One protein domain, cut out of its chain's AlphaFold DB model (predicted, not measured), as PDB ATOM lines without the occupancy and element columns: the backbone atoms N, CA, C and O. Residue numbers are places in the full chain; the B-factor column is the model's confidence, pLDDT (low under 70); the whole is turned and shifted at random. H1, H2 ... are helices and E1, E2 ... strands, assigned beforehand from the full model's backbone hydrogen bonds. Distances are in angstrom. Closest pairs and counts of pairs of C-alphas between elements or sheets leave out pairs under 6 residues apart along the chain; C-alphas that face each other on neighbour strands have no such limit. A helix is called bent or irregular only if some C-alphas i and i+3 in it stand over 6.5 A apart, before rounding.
ATOM      1  N   PRO A 696     175.734 186.053 176.226       80.00
ATOM      2  CA  PRO A 696     176.241 185.042 177.145       80.00
ATOM      3  C   PRO A 696     175.163 183.989 177.400       80.00
ATOM      4  O   PRO A 696     174.051 184.333 177.786       80.00
ATOM      5  N   ALA A 697     175.484 182.710 177.219       87.19
ATOM      6  CA  ALA A 697     174.540 181.617 177.459       87.19
ATOM      7  C   ALA A 697     174.266 181.398 178.963       87.19
ATOM      8  O   ALA A 697     173.250 180.826 179.360       87.19
ATOM      9  N   TRP A 698     175.179 181.854 179.828       88.56
ATOM     10  CA  TRP A 698     175.141 181.611 181.267       88.56
ATOM     11  C   TRP A 698     175.855 182.728 182.050       88.56
ATOM     12  O   TRP A 698     176.846 183.281 181.571       88.56
ATOM     13  N   ILE A 699     175.379 183.036 183.264       88.31
ATOM     14  CA  ILE A 699     175.989 183.984 184.216       88.31
ATOM     15  C   ILE A 699     175.876 183.443 185.649       88.31
ATOM     16  O   ILE A 699     174.821 182.945 186.037       88.31
ATOM     17  N   ALA A 700     176.913 183.617 186.473       88.31
ATOM     18  CA  ALA A 700     176.851 183.393 187.922       88.31
ATOM     19  C   ALA A 700     177.888 184.244 188.679       88.31
ATOM     20  O   ALA A 700     178.757 184.858 188.044       88.31
ATOM     21  N   PRO A 701     177.806 184.324 190.021       86.75
ATOM     22  CA  PRO A 701     178.723 185.127 190.810       86.75
ATOM     23  C   PRO A 701     180.099 184.465 190.908       86.75
ATOM     24  O   PRO A 701     180.252 183.246 190.830       86.75
ATOM     25  N   ARG A 702     181.118 185.290 191.148       84.25
ATOM     26  CA  ARG A 702     182.425 184.806 191.594       84.25
ATOM     27  C   ARG A 702     182.394 184.485 193.076       84.25
ATOM     28  O   ARG A 702     181.757 185.185 193.868       84.25
ATOM     29  N   HIS A 703     183.183 183.494 193.455       85.06
ATOM     30  CA  HIS A 703     183.490 183.259 194.848       85.06
ATOM     31  C   HIS A 703     184.248 184.474 195.423       85.06
ATOM     32  O   HIS A 703     185.233 184.949 194.858       85.06
ATOM     33  N   ARG A 704     183.787 185.004 196.568       81.00
ATOM     34  CA  ARG A 704     184.277 186.288 197.119       81.00
ATOM     35  C   ARG A 704     185.719 186.246 197.625       81.00
ATOM     36  O   ARG A 704     186.450 187.214 197.462       81.00
ATOM     37  N   THR A 705     186.110 185.159 198.290       84.44
ATOM     38  CA  THR A 705     187.430 185.054 198.944       84.44
ATOM     39  C   THR A 705     188.388 184.131 198.198       84.44
ATOM     40  O   THR A 705     189.539 184.484 197.951       84.44
ATOM     41  N   ARG A 706     187.916 182.946 197.815       88.62
ATOM     42  CA  ARG A 706     188.660 181.971 197.016       88.62
ATOM     43  C   ARG A 706     188.526 182.291 195.537       88.62
ATOM     44  O   ARG A 706     187.474 182.686 195.058       88.62
ATOM     45  N   THR A 707     189.631 182.151 194.827       86.12
ATOM     46  CA  THR A 707     189.805 182.653 193.462       86.12
ATOM     47  C   THR A 707     190.146 181.549 192.464       86.12
ATOM     48  O   THR A 707     190.171 181.820 191.263       86.12
ATOM     49  N   THR A 708     190.414 180.325 192.933       87.62
ATOM     50  CA  THR A 708     190.734 179.157 192.098       87.62
ATOM     51  C   THR A 708     190.117 177.875 192.660       87.62
ATOM     52  O   THR A 708     189.969 177.732 193.875       87.62
ATOM     53  N   ALA A 709     189.848 176.898 191.786       88.31
ATOM     54  CA  ALA A 709     189.418 175.559 192.193       88.31
ATOM     55  C   ALA A 709     190.413 174.886 193.157       88.31
ATOM     56  O   ALA A 709     189.999 174.242 194.108       88.31
ATOM     57  N   ALA A 710     191.724 175.096 192.992       89.12
ATOM     58  CA  ALA A 710     192.725 174.563 193.921       89.12
ATOM     59  C   ALA A 710     192.559 175.107 195.354       89.12
ATOM     60  O   ALA A 710     192.698 174.354 196.318       89.12
ATOM     61  N   GLN A 711     192.233 176.399 195.500       91.69
ATOM     62  CA  GLN A 711     191.947 177.002 196.806       91.69
ATOM     63  C   GLN A 711     190.662 176.439 197.420       91.69
ATOM     64  O   GLN A 711     190.627 176.198 198.624       91.69
ATOM     65  N   GLU A 712     189.622 176.222 196.609       92.50
ATOM     66  CA  GLU A 712     188.391 175.555 197.053       92.50
ATOM     67  C   GLU A 712     188.687 174.139 197.546       92.50
ATOM     68  O   GLU A 712     188.314 173.799 198.661       92.50
ATOM     69  N   ILE A 713     189.416 173.348 196.756       92.62
ATOM     70  CA  ILE A 713     189.773 171.959 197.061       92.62
ATOM     71  C   ILE A 713     190.519 171.855 198.390       92.62
ATOM     72  O   ILE A 713     190.125 171.074 199.255       92.62
ATOM     73  N   ALA A 714     191.559 172.673 198.575       92.31
ATOM     74  CA  ALA A 714     192.294 172.722 199.832       92.31
ATOM     75  C   ALA A 714     191.369 173.094 201.000       92.31
ATOM     76  O   ALA A 714     191.357 172.403 202.013       92.31
ATOM     77  N   CYS A 715     190.542 174.130 200.831       93.44
ATOM     78  CA  CYS A 715     189.603 174.576 201.856       93.44
ATOM     79  C   CYS A 715     188.634 173.463 202.265       93.44
ATOM     80  O   CYS A 715     188.550 173.152 203.450       93.44
ATOM     81  N   ILE A 716     187.938 172.840 201.308       92.75
ATOM     82  CA  ILE A 716     186.907 171.840 201.610       92.75
ATOM     83  C   ILE A 716     187.491 170.558 202.202       92.75
ATOM     84  O   ILE A 716     186.826 169.934 203.024       92.75
ATOM     85  N   TYR A 717     188.720 170.193 201.832       93.06
ATOM     86  CA  TYR A 717     189.444 169.093 202.458       93.06
ATOM     87  C   TYR A 717     189.791 169.427 203.914       93.06
ATOM     88  O   TYR A 717     189.452 168.668 204.817       93.06
ATOM     89  N   THR A 718     190.379 170.603 204.162       93.06
ATOM     90  CA  THR A 718     190.769 171.040 205.511       93.06
ATOM     91  C   THR A 718     189.582 171.122 206.473       93.06
ATOM     92  O   THR A 718     189.727 170.776 207.639       93.06
ATOM     93  N   ILE A 719     188.401 171.537 206.005       91.44
ATOM     94  CA  ILE A 719     187.189 171.607 206.845       91.44
ATOM     95  C   ILE A 719     186.388 170.293 206.881       91.44
ATOM     96  O   ILE A 719     185.231 170.303 207.301       91.44
ATOM     97  N   GLY A 720     186.949 169.181 206.389       91.50
ATOM     98  CA  GLY A 720     186.324 167.855 206.437       91.50
ATOM     99  C   GLY A 720     185.096 167.684 205.536       91.50
ATOM    100  O   GLY A 720     184.290 166.786 205.749       91.50
ATOM    101  N   LYS A 721     184.919 168.544 204.527       88.69
ATOM    102  CA  LYS A 721     183.801 168.477 203.563       88.69
ATOM    103  C   LYS A 721     184.146 167.736 202.268       88.69
ATOM    104  O   LYS A 721     183.305 167.655 201.370       88.69
ATOM    105  N   ALA A 722     185.365 167.219 202.165       92.56
ATOM    106  CA  ALA A 722     185.825 166.344 201.099       92.56
ATOM    107  C   ALA A 722     186.824 165.322 201.648       92.56
ATOM    108  O   ALA A 722     187.581 165.630 202.567       92.56
ATOM    109  N   SER A 723     186.855 164.132 201.051       92.88
ATOM    110  CA  SER A 723     187.910 163.148 201.296       92.88
ATOM    111  C   SER A 723     189.161 163.471 200.471       92.88
ATOM    112  O   SER A 723     189.131 164.319 199.578       92.88
ATOM    113  N   ALA A 724     190.261 162.745 200.699       91.75
ATOM    114  CA  ALA A 724     191.481 162.873 199.892       91.75
ATOM    115  C   ALA A 724     191.250 162.611 198.384       91.75
ATOM    116  O   ALA A 724     192.034 163.063 197.544       91.75
ATOM    117  N   GLY A 725     190.144 161.947 198.020       93.12
ATOM    118  CA  GLY A 725     189.739 161.723 196.631       93.12
ATOM    119  C   GLY A 725     189.567 163.012 195.816       93.12
ATOM    120  O   GLY A 725     189.760 162.993 194.602       93.12
ATOM    121  N   VAL A 726     189.302 164.159 196.455       94.19
ATOM    122  CA  VAL A 726     189.206 165.456 195.760       94.19
ATOM    123  C   VAL A 726     190.522 165.857 195.078       94.19
ATOM    124  O   VAL A 726     190.531 166.491 194.022       94.19
ATOM    125  N   PHE A 727     191.666 165.429 195.617       94.50
ATOM    126  CA  PHE A 727     192.955 165.673 194.975       94.50
ATOM    127  C   PHE A 727     193.154 164.790 193.741       94.50
ATOM    128  O   PHE A 727     193.856 165.196 192.817       94.50
ATOM    129  N   ALA A 728     192.516 163.617 193.677       93.88
ATOM    130  CA  ALA A 728     192.503 162.803 192.465       93.88
ATOM    131  C   ALA A 728     191.703 163.489 191.346       93.88
ATOM    132  O   ALA A 728     192.181 163.538 190.213       93.88
ATOM    133  N   GLN A 729     190.563 164.108 191.676       94.38
ATOM    134  CA  GLN A 729     189.816 164.960 190.742       94.38
ATOM    135  C   GLN A 729     190.675 166.109 190.223       94.38
ATOM    136  O   GLN A 729     190.781 166.318 189.015       94.38
ATOM    137  N   TRP A 730     191.340 166.825 191.131       94.06
ATOM    138  CA  TRP A 730     192.225 167.920 190.758       94.06
ATOM    139  C   TRP A 730     193.346 167.473 189.817       94.06
ATOM    140  O   TRP A 730     193.569 168.091 188.775       94.06
ATOM    141  N   ARG A 731     194.032 166.374 190.160       94.25
ATOM    142  CA  ARG A 731     195.087 165.790 189.323       94.25
ATOM    143  C   ARG A 731     194.559 165.406 187.948       94.25
ATOM    144  O   ARG A 731     195.228 165.687 186.963       94.25
ATOM    145  N   GLU A 732     193.363 164.828 187.865       94.75
ATOM    146  CA  GLU A 732     192.732 164.486 186.588       94.75
ATOM    147  C   GLU A 732     192.439 165.734 185.744       94.75
ATOM    148  O   GLU A 732     192.728 165.753 184.545       94.75
ATOM    149  N   PHE A 733     191.921 166.804 186.350       94.19
ATOM    150  CA  PHE A 733     191.685 168.064 185.640       94.19
ATOM    151  C   PHE A 733     192.998 168.658 185.124       94.19
ATOM    152  O   PHE A 733     193.102 169.015 183.947       94.19
ATOM    153  N   VAL A 734     194.030 168.690 185.971       92.62
ATOM    154  CA  VAL A 734     195.378 169.143 185.612       92.62
ATOM    155  C   VAL A 734     195.965 168.281 184.488       92.62
ATOM    156  O   VAL A 734     196.509 168.824 183.525       92.62
ATOM    157  N   ARG A 735     195.821 166.957 184.550       94.44
ATOM    158  CA  ARG A 735     196.288 166.029 183.510       94.44
ATOM    159  C   ARG A 735     195.614 166.296 182.165       94.44
ATOM    160  O   ARG A 735     196.263 166.214 181.131       94.44
ATOM    161  N   ARG A 736     194.337 166.682 182.175       93.19
ATOM    162  CA  ARG A 736     193.570 167.057 180.975       93.19
ATOM    163  C   ARG A 736     193.844 168.477 180.474       93.19
ATOM    164  O   ARG A 736     193.185 168.913 179.540       93.19
ATOM    165  N   GLY A 737     194.786 169.201 181.078       91.25
ATOM    166  CA  GLY A 737     195.178 170.545 180.650       91.25
ATOM    167  C   GLY A 737     194.408 171.684 181.317       91.25
ATOM    168  O   GLY A 737     194.656 172.847 180.999       91.25
ATOM    169  N   TYR A 738     193.525 171.400 182.281       90.38
ATOM    170  CA  TYR A 738     192.857 172.457 183.032       90.38
ATOM    171  C   TYR A 738     193.865 173.199 183.923       90.38
ATOM    172  O   TYR A 738     194.606 172.600 184.710       90.38
ATOM    173  N   ARG A 739     193.926 174.522 183.764       86.25
ATOM    174  CA  ARG A 739     194.816 175.433 184.501       86.25
ATOM    175  C   ARG A 739     194.014 176.688 184.882       86.25
ATOM    176  O   ARG A 739     194.025 177.657 184.118       86.25
ATOM    177  N   PRO A 740     193.271 176.685 186.006       75.69
ATOM    178  CA  PRO A 740     192.457 177.822 186.413       75.69
ATOM    179  C   PRO A 740     193.323 179.051 186.636       75.69
ATOM    180  O   PRO A 740     194.397 178.990 187.237       75.69
ATOM    181  N   ARG A 741     192.817 180.193 186.180       71.56
ATOM    182  CA  ARG A 741     193.417 181.498 186.455       71.56
ATOM    183  C   ARG A 741     192.947 182.008 187.814       71.56
ATOM    184  O   ARG A 741     191.871 181.648 188.287       71.56
ATOM    185  N   LYS A 742     193.716 182.912 188.418       75.12
ATOM    186  CA  LYS A 742     193.252 183.663 189.588       75.12
ATOM    187  C   LYS A 742     191.979 184.445 189.229       75.12
ATOM    188  O   LYS A 742     191.964 185.159 188.232       75.12
ATOM    189  N   GLY A 743     190.938 184.304 190.043       69.50
ATOM    190  CA  GLY A 743     189.658 185.014 189.922       69.50
ATOM    191  C   GLY A 743     188.614 184.286 189.073       69.50
ATOM    192  O   GLY A 743     187.662 184.916 188.623       69.50
ATOM    193  N   SER A 744     188.810 182.988 188.821       71.19
ATOM    194  CA  SER A 744     187.915 182.187 187.974       71.19
ATOM    195  C   SER A 744     186.916 181.329 188.741       71.19
ATOM    196  O   SER A 744     185.995 180.838 188.104       71.19
ATOM    197  N   LEU A 745     187.065 181.192 190.067       85.38
ATOM    198  CA  LEU A 745     186.191 180.326 190.858       85.38
ATOM    199  C   LEU A 745     184.749 180.829 190.844       85.38
ATOM    200  O   LEU A 745     184.438 181.882 191.413       85.38
ATOM    201  N   ILE A 746     183.886 180.058 190.198       85.75
ATOM    202  CA  ILE A 746     182.451 180.300 190.146       85.75
ATOM    203  C   ILE A 746     181.825 179.873 191.469       85.75
ATOM    204  O   ILE A 746     182.062 178.777 191.976       85.75
ATOM    205  N   GLU A 747     180.986 180.748 192.011       82.12
ATOM    206  CA  GLU A 747     180.137 180.422 193.143       82.12
ATOM    207  C   GLU A 747     178.788 179.899 192.638       82.12
ATOM    208  O   GLU A 747     178.155 180.483 191.760       82.12
ATOM    209  N   GLY A 748     178.341 178.776 193.198       81.81
ATOM    210  CA  GLY A 748     177.142 178.081 192.732       81.81
ATOM    211  C   GLY A 748     175.838 178.623 193.320       81.81
ATOM    212  O   GLY A 748     174.777 178.075 193.037       81.81
ATOM    213  N   GLU A 749     175.878 179.626 194.191       89.38
ATOM    214  CA  GLU A 749     174.722 180.017 195.010       89.38
ATOM    215  C   GLU A 749     173.555 180.579 194.206       89.38
ATOM    216  O   GLU A 749     172.406 180.440 194.604       89.38
ATOM    217  N   TRP A 750     173.818 181.171 193.051       93.06
ATOM    218  CA  TRP A 750     172.788 181.446 192.061       93.06
ATOM    219  C   TRP A 750     173.418 181.414 190.678       93.06
ATOM    220  O   TRP A 750     174.609 181.666 190.533       93.06
ATOM    221  N   HIS A 751     172.634 181.105 189.654       93.06
ATOM    222  CA  HIS A 751     173.081 181.252 188.274       93.06
ATOM    223  C   HIS A 751     171.895 181.475 187.349       93.06
ATOM    224  O   HIS A 751     170.824 180.895 187.531       93.06
ATOM    225  N   LEU A 752     172.111 182.317 186.346       94.56
ATOM    226  CA  LEU A 752     171.162 182.634 185.295       94.56
ATOM    227  C   LEU A 752     171.589 181.945 183.998       94.56
ATOM    228  O   LEU A 752     172.761 181.969 183.626       94.56
ATOM    229  N   ARG A 753     170.632 181.337 183.303       93.75
ATOM    230  CA  ARG A 753     170.841 180.642 182.029       93.75
ATOM    231  C   ARG A 753     169.890 181.160 180.975       93.75
ATOM    232  O   ARG A 753     168.708 181.305 181.278       93.75
ATOM    233  N   ASP A 754     170.381 181.337 179.755       92.50
ATOM    234  CA  ASP A 754     169.519 181.362 178.579       92.50
ATOM    235  C   ASP A 754     169.299 179.909 178.160       92.50
ATOM    236  O   ASP A 754     170.165 179.263 177.578       92.50
ATOM    237  N   GLY A 755     168.152 179.353 178.518       91.38
ATOM    238  CA  GLY A 755     167.825 177.974 178.210       91.38
ATOM    239  C   GLY A 755     167.500 177.725 176.731       91.38
ATOM    240  O   GLY A 755     167.280 176.570 176.364       91.38
ATOM    241  N   THR A 756     167.456 178.763 175.893       89.31
ATOM    242  CA  THR A 756     167.432 178.603 174.428       89.31
ATOM    243  C   THR A 756     168.836 178.422 173.848       89.31
ATOM    244  O   THR A 756     168.974 177.912 172.740       89.31
ATOM    245  N   ALA A 757     169.887 178.747 174.611       89.25
ATOM    246  CA  ALA A 757     171.270 178.531 174.207       89.25
ATOM    247  C   ALA A 757     171.714 177.081 174.478       89.25
ATOM    248  O   ALA A 757     171.685 176.595 175.615       89.25
ATOM    249  N   LEU A 758     172.184 176.394 173.432       89.38
ATOM    250  CA  LEU A 758     172.669 175.010 173.494       89.38
ATOM    251  C   LEU A 758     173.819 174.847 174.498       89.38
ATOM    252  O   LEU A 758     173.910 173.839 175.200       89.38
ATOM    253  N   GLU A 759     174.689 175.846 174.602       89.19
ATOM    254  CA  GLU A 759     175.814 175.874 175.529       89.19
ATOM    255  C   GLU A 759     175.340 175.841 176.984       89.19
ATOM    256  O   GLU A 759     175.927 175.132 177.803       89.19
ATOM    257  N   ALA A 760     174.262 176.560 177.318       91.56
ATOM    258  CA  ALA A 760     173.723 176.604 178.677       91.56
ATOM    259  C   ALA A 760     173.115 175.262 179.105       91.56
ATOM    260  O   ALA A 760     173.269 174.849 180.260       91.56
ATOM    261  N   VAL A 761     172.443 174.579 178.170       93.00
ATOM    262  CA  VAL A 761     171.898 173.228 178.372       93.00
ATOM    263  C   VAL A 761     173.038 172.232 178.566       93.00
ATOM    264  O   VAL A 761     173.117 171.586 179.614       93.00
ATOM    265  N   ARG A 762     174.007 172.210 177.641       94.00
ATOM    266  CA  ARG A 762     175.193 171.341 177.721       94.00
ATOM    267  C   ARG A 762     175.995 171.554 178.996       94.00
ATOM    268  O   ARG A 762     176.484 170.585 179.568       94.00
ATOM    269  N   LEU A 763     176.137 172.792 179.461       93.50
ATOM    270  CA  LEU A 763     176.794 173.081 180.732       93.50
ATOM    271  C   LEU A 763     176.082 172.390 181.896       93.50
ATOM    272  O   LEU A 763     176.748 171.750 182.702       93.50
ATOM    273  N   GLY A 764     174.750 172.490 181.967       94.31
ATOM    274  CA  GLY A 764     173.943 171.810 182.983       94.31
ATOM    275  C   GLY A 764     174.186 170.300 183.008       94.31
ATOM    276  O   GLY A 764     174.513 169.732 184.050       94.31
ATOM    277  N   GLU A 765     174.089 169.675 181.838       96.06
ATOM    278  CA  GLU A 765     174.252 168.232 181.644       96.06
ATOM    279  C   GLU A 765     175.667 167.744 181.960       96.06
ATOM    280  O   GLU A 765     175.857 166.846 182.781       96.06
ATOM    281  N   ARG A 766     176.680 168.354 181.334       96.19
ATOM    282  CA  ARG A 766     178.085 167.957 181.496       96.19
ATOM    283  C   ARG A 766     178.583 168.210 182.904       96.19
ATOM    284  O   ARG A 766     179.402 167.444 183.410       96.19
ATOM    285  N   TRP A 767     178.089 169.266 183.543       95.50
ATOM    286  CA  TRP A 767     178.406 169.523 184.934       95.50
ATOM    287  C   TRP A 767     177.852 168.426 185.828       95.50
ATOM    288  O   TRP A 767     178.571 167.941 186.698       95.50
ATOM    289  N   TYR A 768     176.605 168.015 185.599       95.94
ATOM    290  CA  TYR A 768     175.970 166.988 186.410       95.94
ATOM    291  C   TYR A 768     176.677 165.639 186.244       95.94
ATOM    292  O   TYR A 768     176.997 165.001 187.241       95.94
ATOM    293  N   GLU A 769     177.031 165.252 185.016       95.94
ATOM    294  CA  GLU A 769     177.858 164.062 184.761       95.94
ATOM    295  C   GLU A 769     179.189 164.107 185.528       95.94
ATOM    296  O   GLU A 769     179.557 163.142 186.203       95.94
ATOM    297  N   GLU A 770     179.908 165.232 185.460       95.94
ATOM    298  CA  GLU A 770     181.196 165.367 186.143       95.94
ATOM    299  C   GLU A 770     181.023 165.388 187.669       95.94
ATOM    300  O   GLU A 770     181.802 164.764 188.380       95.94
ATOM    301  N   PHE A 771     179.989 166.043 188.199       94.25
ATOM    302  CA  PHE A 771     179.648 165.986 189.623       94.25
ATOM    303  C   PHE A 771     179.388 164.542 190.077       94.25
ATOM    304  O   PHE A 771     179.960 164.086 191.068       94.25
ATOM    305  N   MET A 772     178.592 163.793 189.314       94.38
ATOM    306  CA  MET A 772     178.252 162.405 189.621       94.38
ATOM    307  C   MET A 772     179.466 161.476 189.587       94.38
ATOM    308  O   MET A 772     179.567 160.580 190.425       94.38
ATOM    309  N   ARG A 773     180.423 161.727 188.687       95.25
ATOM    310  CA  ARG A 773     181.696 160.994 188.623       95.25
ATOM    311  C   ARG A 773     182.509 161.100 189.918       95.25
ATOM    312  O   ARG A 773     183.178 160.138 190.283       95.25
ATOM    313  N   TRP A 774     182.446 162.239 190.609       94.75
ATOM    314  CA  TRP A 774     183.248 162.525 191.809       94.75
ATOM    315  C   TRP A 774     182.447 162.504 193.118       94.75
ATOM    316  O   TRP A 774     182.986 162.842 194.171       94.75
ATOM    317  N   ARG A 775     181.187 162.052 193.086       92.19
ATOM    318  CA  ARG A 775     180.265 162.084 194.239       92.19
ATOM    319  C   ARG A 775     180.768 161.366 195.496       92.19
ATOM    320  O   ARG A 775     180.359 161.717 196.596       92.19
ATOM    321  N   SER A 776     181.626 160.353 195.345       89.56
ATOM    322  CA  SER A 776     182.240 159.623 196.464       89.56
ATOM    323  C   SER A 776     183.410 160.379 197.102       89.56
ATOM    324  O   SER A 776     183.777 160.102 198.241       89.56
ATOM    325  N   ALA A 777     184.004 161.339 196.389       88.88
ATOM    326  CA  ALA A 777     185.098 162.162 196.890       88.88
ATOM    327  C   ALA A 777     184.590 163.392 197.658       88.88
ATOM    328  O   ALA A 777     185.157 163.766 198.685       88.88
ATOM    329  N   HIS A 778     183.532 164.035 197.159       89.62
ATOM    330  CA  HIS A 778     182.896 165.189 197.792       89.62
ATOM    331  C   HIS A 778     181.490 165.427 197.229       89.62
ATOM    332  O   HIS A 778     181.123 164.930 196.169       89.62
ATOM    333  N   GLN A 779     180.731 166.289 197.907       87.00
ATOM    334  CA  GLN A 779     179.406 166.750 197.465       87.00
ATOM    335  C   GLN A 779     179.396 168.226 197.015       87.00
ATOM    336  O   GLN A 779     178.346 168.830 196.797       87.00
ATOM    337  N   ARG A 780     180.581 168.834 196.897       85.31
ATOM    338  CA  ARG A 780     180.769 170.235 196.493       85.31
ATOM    339  C   ARG A 780     180.641 170.457 194.992       85.31
ATOM    340  O   ARG A 780     181.208 169.717 194.200       85.31
ATOM    341  N   ASP A 781     179.917 171.501 194.618       80.94
ATOM    342  CA  ASP A 781     179.552 171.807 193.240       80.94
ATOM    343  C   ASP A 781     180.536 172.733 192.518       80.94
ATOM    344  O   ASP A 781     180.688 172.642 191.297       80.94
ATOM    345  N   GLN A 782     181.249 173.566 193.280       85.50
ATOM    346  CA  GLN A 782     182.171 174.587 192.781       85.50
ATOM    347  C   GLN A 782     183.350 173.996 191.987       85.50
ATOM    348  O   GLN A 782     183.831 174.616 191.042       85.50
ATOM    349  N   ILE A 783     183.812 172.784 192.323       87.69
ATOM    350  CA  ILE A 783     185.037 172.219 191.730       87.69
ATOM    351  C   ILE A 783     184.823 171.791 190.275       87.69
ATOM    352  O   ILE A 783     185.638 172.104 189.406       87.69
ATOM    353  N   SER A 784     183.716 171.101 189.995       91.69
ATOM    354  CA  SER A 784     183.392 170.639 188.639       91.69
ATOM    355  C   SER A 784     182.954 171.783 187.726       91.69
ATOM    356  O   SER A 784     183.066 171.664 186.507       91.69
ATOM    357  N   PHE A 785     182.466 172.890 188.296       89.44
ATOM    358  CA  PHE A 785     181.876 173.992 187.540       89.44
ATOM    359  C   PHE A 785     182.852 174.627 186.561       89.44
ATOM    360  O   PHE A 785     182.641 174.567 185.347       89.44
ATOM    361  N   ASP A 786     183.944 175.181 187.078       88.00
ATOM    362  CA  ASP A 786     184.912 175.867 186.233       88.00
ATOM    363  C   ASP A 786     185.555 174.907 185.220       88.00
ATOM    364  O   ASP A 786     185.815 175.284 184.079       88.00
ATOM    365  N   TYR A 787     185.786 173.648 185.612       91.75
ATOM    366  CA  TYR A 787     186.353 172.638 184.719       91.75
ATOM    367  C   TYR A 787     185.437 172.354 183.523       91.75
ATOM    368  O   TYR A 787     185.898 172.330 182.380       91.75
ATOM    369  N   VAL A 788     184.137 172.165 183.763       93.06
ATOM    370  CA  VAL A 788     183.167 171.886 182.698       93.06
ATOM    371  C   VAL A 788     182.989 173.110 181.805       93.06
ATOM    372  O   VAL A 788     183.017 172.969 180.583       93.06
ATOM    373  N   ALA A 789     182.885 174.308 182.387       88.81
ATOM    374  CA  ALA A 789     182.829 175.546 181.617       88.81
ATOM    375  C   ALA A 789     184.093 175.712 180.748       88.81
ATOM    376  O   ALA A 789     184.011 175.964 179.548       88.81
ATOM    377  N   TRP A 790     185.286 175.471 181.290       89.56
ATOM    378  CA  TRP A 790     186.513 175.460 180.492       89.56
ATOM    379  C   TRP A 790     186.467 174.430 179.353       89.56
ATOM    380  O   TRP A 790     186.794 174.761 178.214       89.56
ATOM    381  N   ARG A 791     186.004 173.206 179.627       90.94
ATOM    382  CA  ARG A 791     185.917 172.127 178.632       90.94
ATOM    383  C   ARG A 791     184.937 172.436 177.498       90.94
ATOM    384  O   ARG A 791     185.154 171.990 176.377       90.94
ATOM    385  N   LEU A 792     183.885 173.202 177.776       88.00
ATOM    386  CA  LEU A 792     182.918 173.672 176.781       88.00
ATOM    387  C   LEU A 792     183.402 174.908 176.004       88.00
ATOM    388  O   LEU A 792     182.649 175.452 175.203       88.00
ATOM    389  N   GLY A 793     184.639 175.371 176.230       84.69
ATOM    390  CA  GLY A 793     185.163 176.592 175.608       84.69
ATOM    391  C   GLY A 793     184.509 177.867 176.141       84.69
ATOM    392  O   GLY A 793     184.635 178.934 175.548       84.69
ATOM    393  N   MET A 794     183.807 177.756 177.267       78.38
ATOM    394  CA  MET A 794     183.081 178.852 177.882       78.38
ATOM    395  C   MET A 794     184.005 179.762 178.705       78.38
ATOM    396  O   MET A 794     183.764 180.962 178.771       78.38
ATOM    397  N   LEU A 795     185.104 179.232 179.262       74.00
ATOM    398  CA  LEU A 795     186.156 180.021 179.919       74.00
ATOM    399  C   LEU A 795     187.356 180.263 178.980       74.00
ATOM    400  O   LEU A 795     187.732 179.367 178.225       74.00
ATOM    401  N   PRO A 796     188.024 181.433 179.047       56.19
ATOM    402  CA  PRO A 796     189.172 181.727 178.192       56.19
ATOM    403  C   PRO A 796     190.360 180.782 178.480       56.19
ATOM    404  O   PRO A 796     190.699 180.570 179.651       56.19
ATOM    405  N   PRO A 797     191.061 180.260 177.450       55.66
ATOM    406  CA  PRO A 797     192.245 179.415 177.641       55.66
ATOM    407  C   PRO A 797     193.378 180.186 178.338       55.66
ATOM    408  O   PRO A 797     193.451 181.410 178.233       55.66
ATOM    409  N   ALA A 798     194.269 179.501 179.070       56.00
ATOM    410  CA  ALA A 798     195.415 180.108 179.770       56.00
ATOM    411  C   ALA A 798     196.303 180.953 178.825       56.00
ATOM    412  O   ALA A 798     196.384 180.683 177.632       56.00
ATOM    413  N   ALA A 799     196.929 182.015 179.347       45.50
ATOM    414  CA  ALA A 799     197.493 183.132 178.570       45.50
ATOM    415  C   ALA A 799     198.694 182.784 177.666       45.50
ATOM    416  O   ALA A 799     199.164 183.654 176.945       45.50
TER     417      ALA A 799
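Overview. This is residues 696 to 799 of the 892 residues of the protein "Hypothetical protein" of Emiliania huxleyi (UniProt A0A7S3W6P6). A short helix, H4, sits in the middle, with the helical hairpin of H1 and H2 on one side and the longest helix, H3, crossing it on another. At the end of the long axis away from that hairpin, the short strand E1 and residues 698 to 699 make a small antiparallel pairing. The 104 printed residues hold four named helices and one named strand, in the order H1, H2, E1, H3, H4; the class is mostly helix. The whole is compact, with a radius of gyration of the C-alphas of 13.1 A and spans of 39 by 29 by 26 A.

Arrangement. H3, residues 758 to 773, touches H4, residues 782 to 791, at a steep tilt of 51 degrees, opposite ways; the closest C-alphas, of Trp 767 and Val 788, are 5.8 A apart. H4 touches H1, residues 709 to 718, at a shallow tilt of 23 degrees, opposite ways, with the C-alphas of Ala 709 and Ile 783 closest at 5.5 A. H1 and H2, residues 725 to 735, form a helical hairpin: they touch at a shallow tilt of 17 degrees, and their closest C-alphas, of Ile 713 and Val 726, are 6.7 A apart. H2 and H4 are close but not clearly touching, with the C-alphas of Phe 733 and Tyr 787 closest at 7.1 A. H1, H2 and H4 form a bundle, three helices whose lines stand at small angles. E1, residues 750 to 754, pairs with no named strand; its closest C-alpha to H3 is that of Arg 753, 6.0 A from that of Ala 760. H3 is apart from H1 and H2. Every O i to N i+4 pair is within hydrogen-bond range in H1, H2 and H3, against 4 of 6 in H4.

Along the chain. H3 is 22.5 A long, from C-alpha 758 at (172.669, 175.010, 173.494) to C-alpha 773. H1 is 14.1 A long and begins at C-alpha 709, (189.418, 175.559, 192.193); H2 is 15.3 A, E1 13.9 A. H4, 14.8 A, ends at C-alpha 791, (185.917, 172.127, 178.632), and is only just irregular: C-alphas 783 and 786 are 6.6 A apart.

Size, cuts and confidence. The two C-alphas farthest apart, of Thr 718 and Thr 756, are 39.6 A apart. The printed part has no cut. The link from H2 to E1, 14 residues, is long, and that from E1 to H3, 3 residues, is tight. The mean pLDDT of the printed part is 88.0; residue 743 and residues 796 to 799 are under 70.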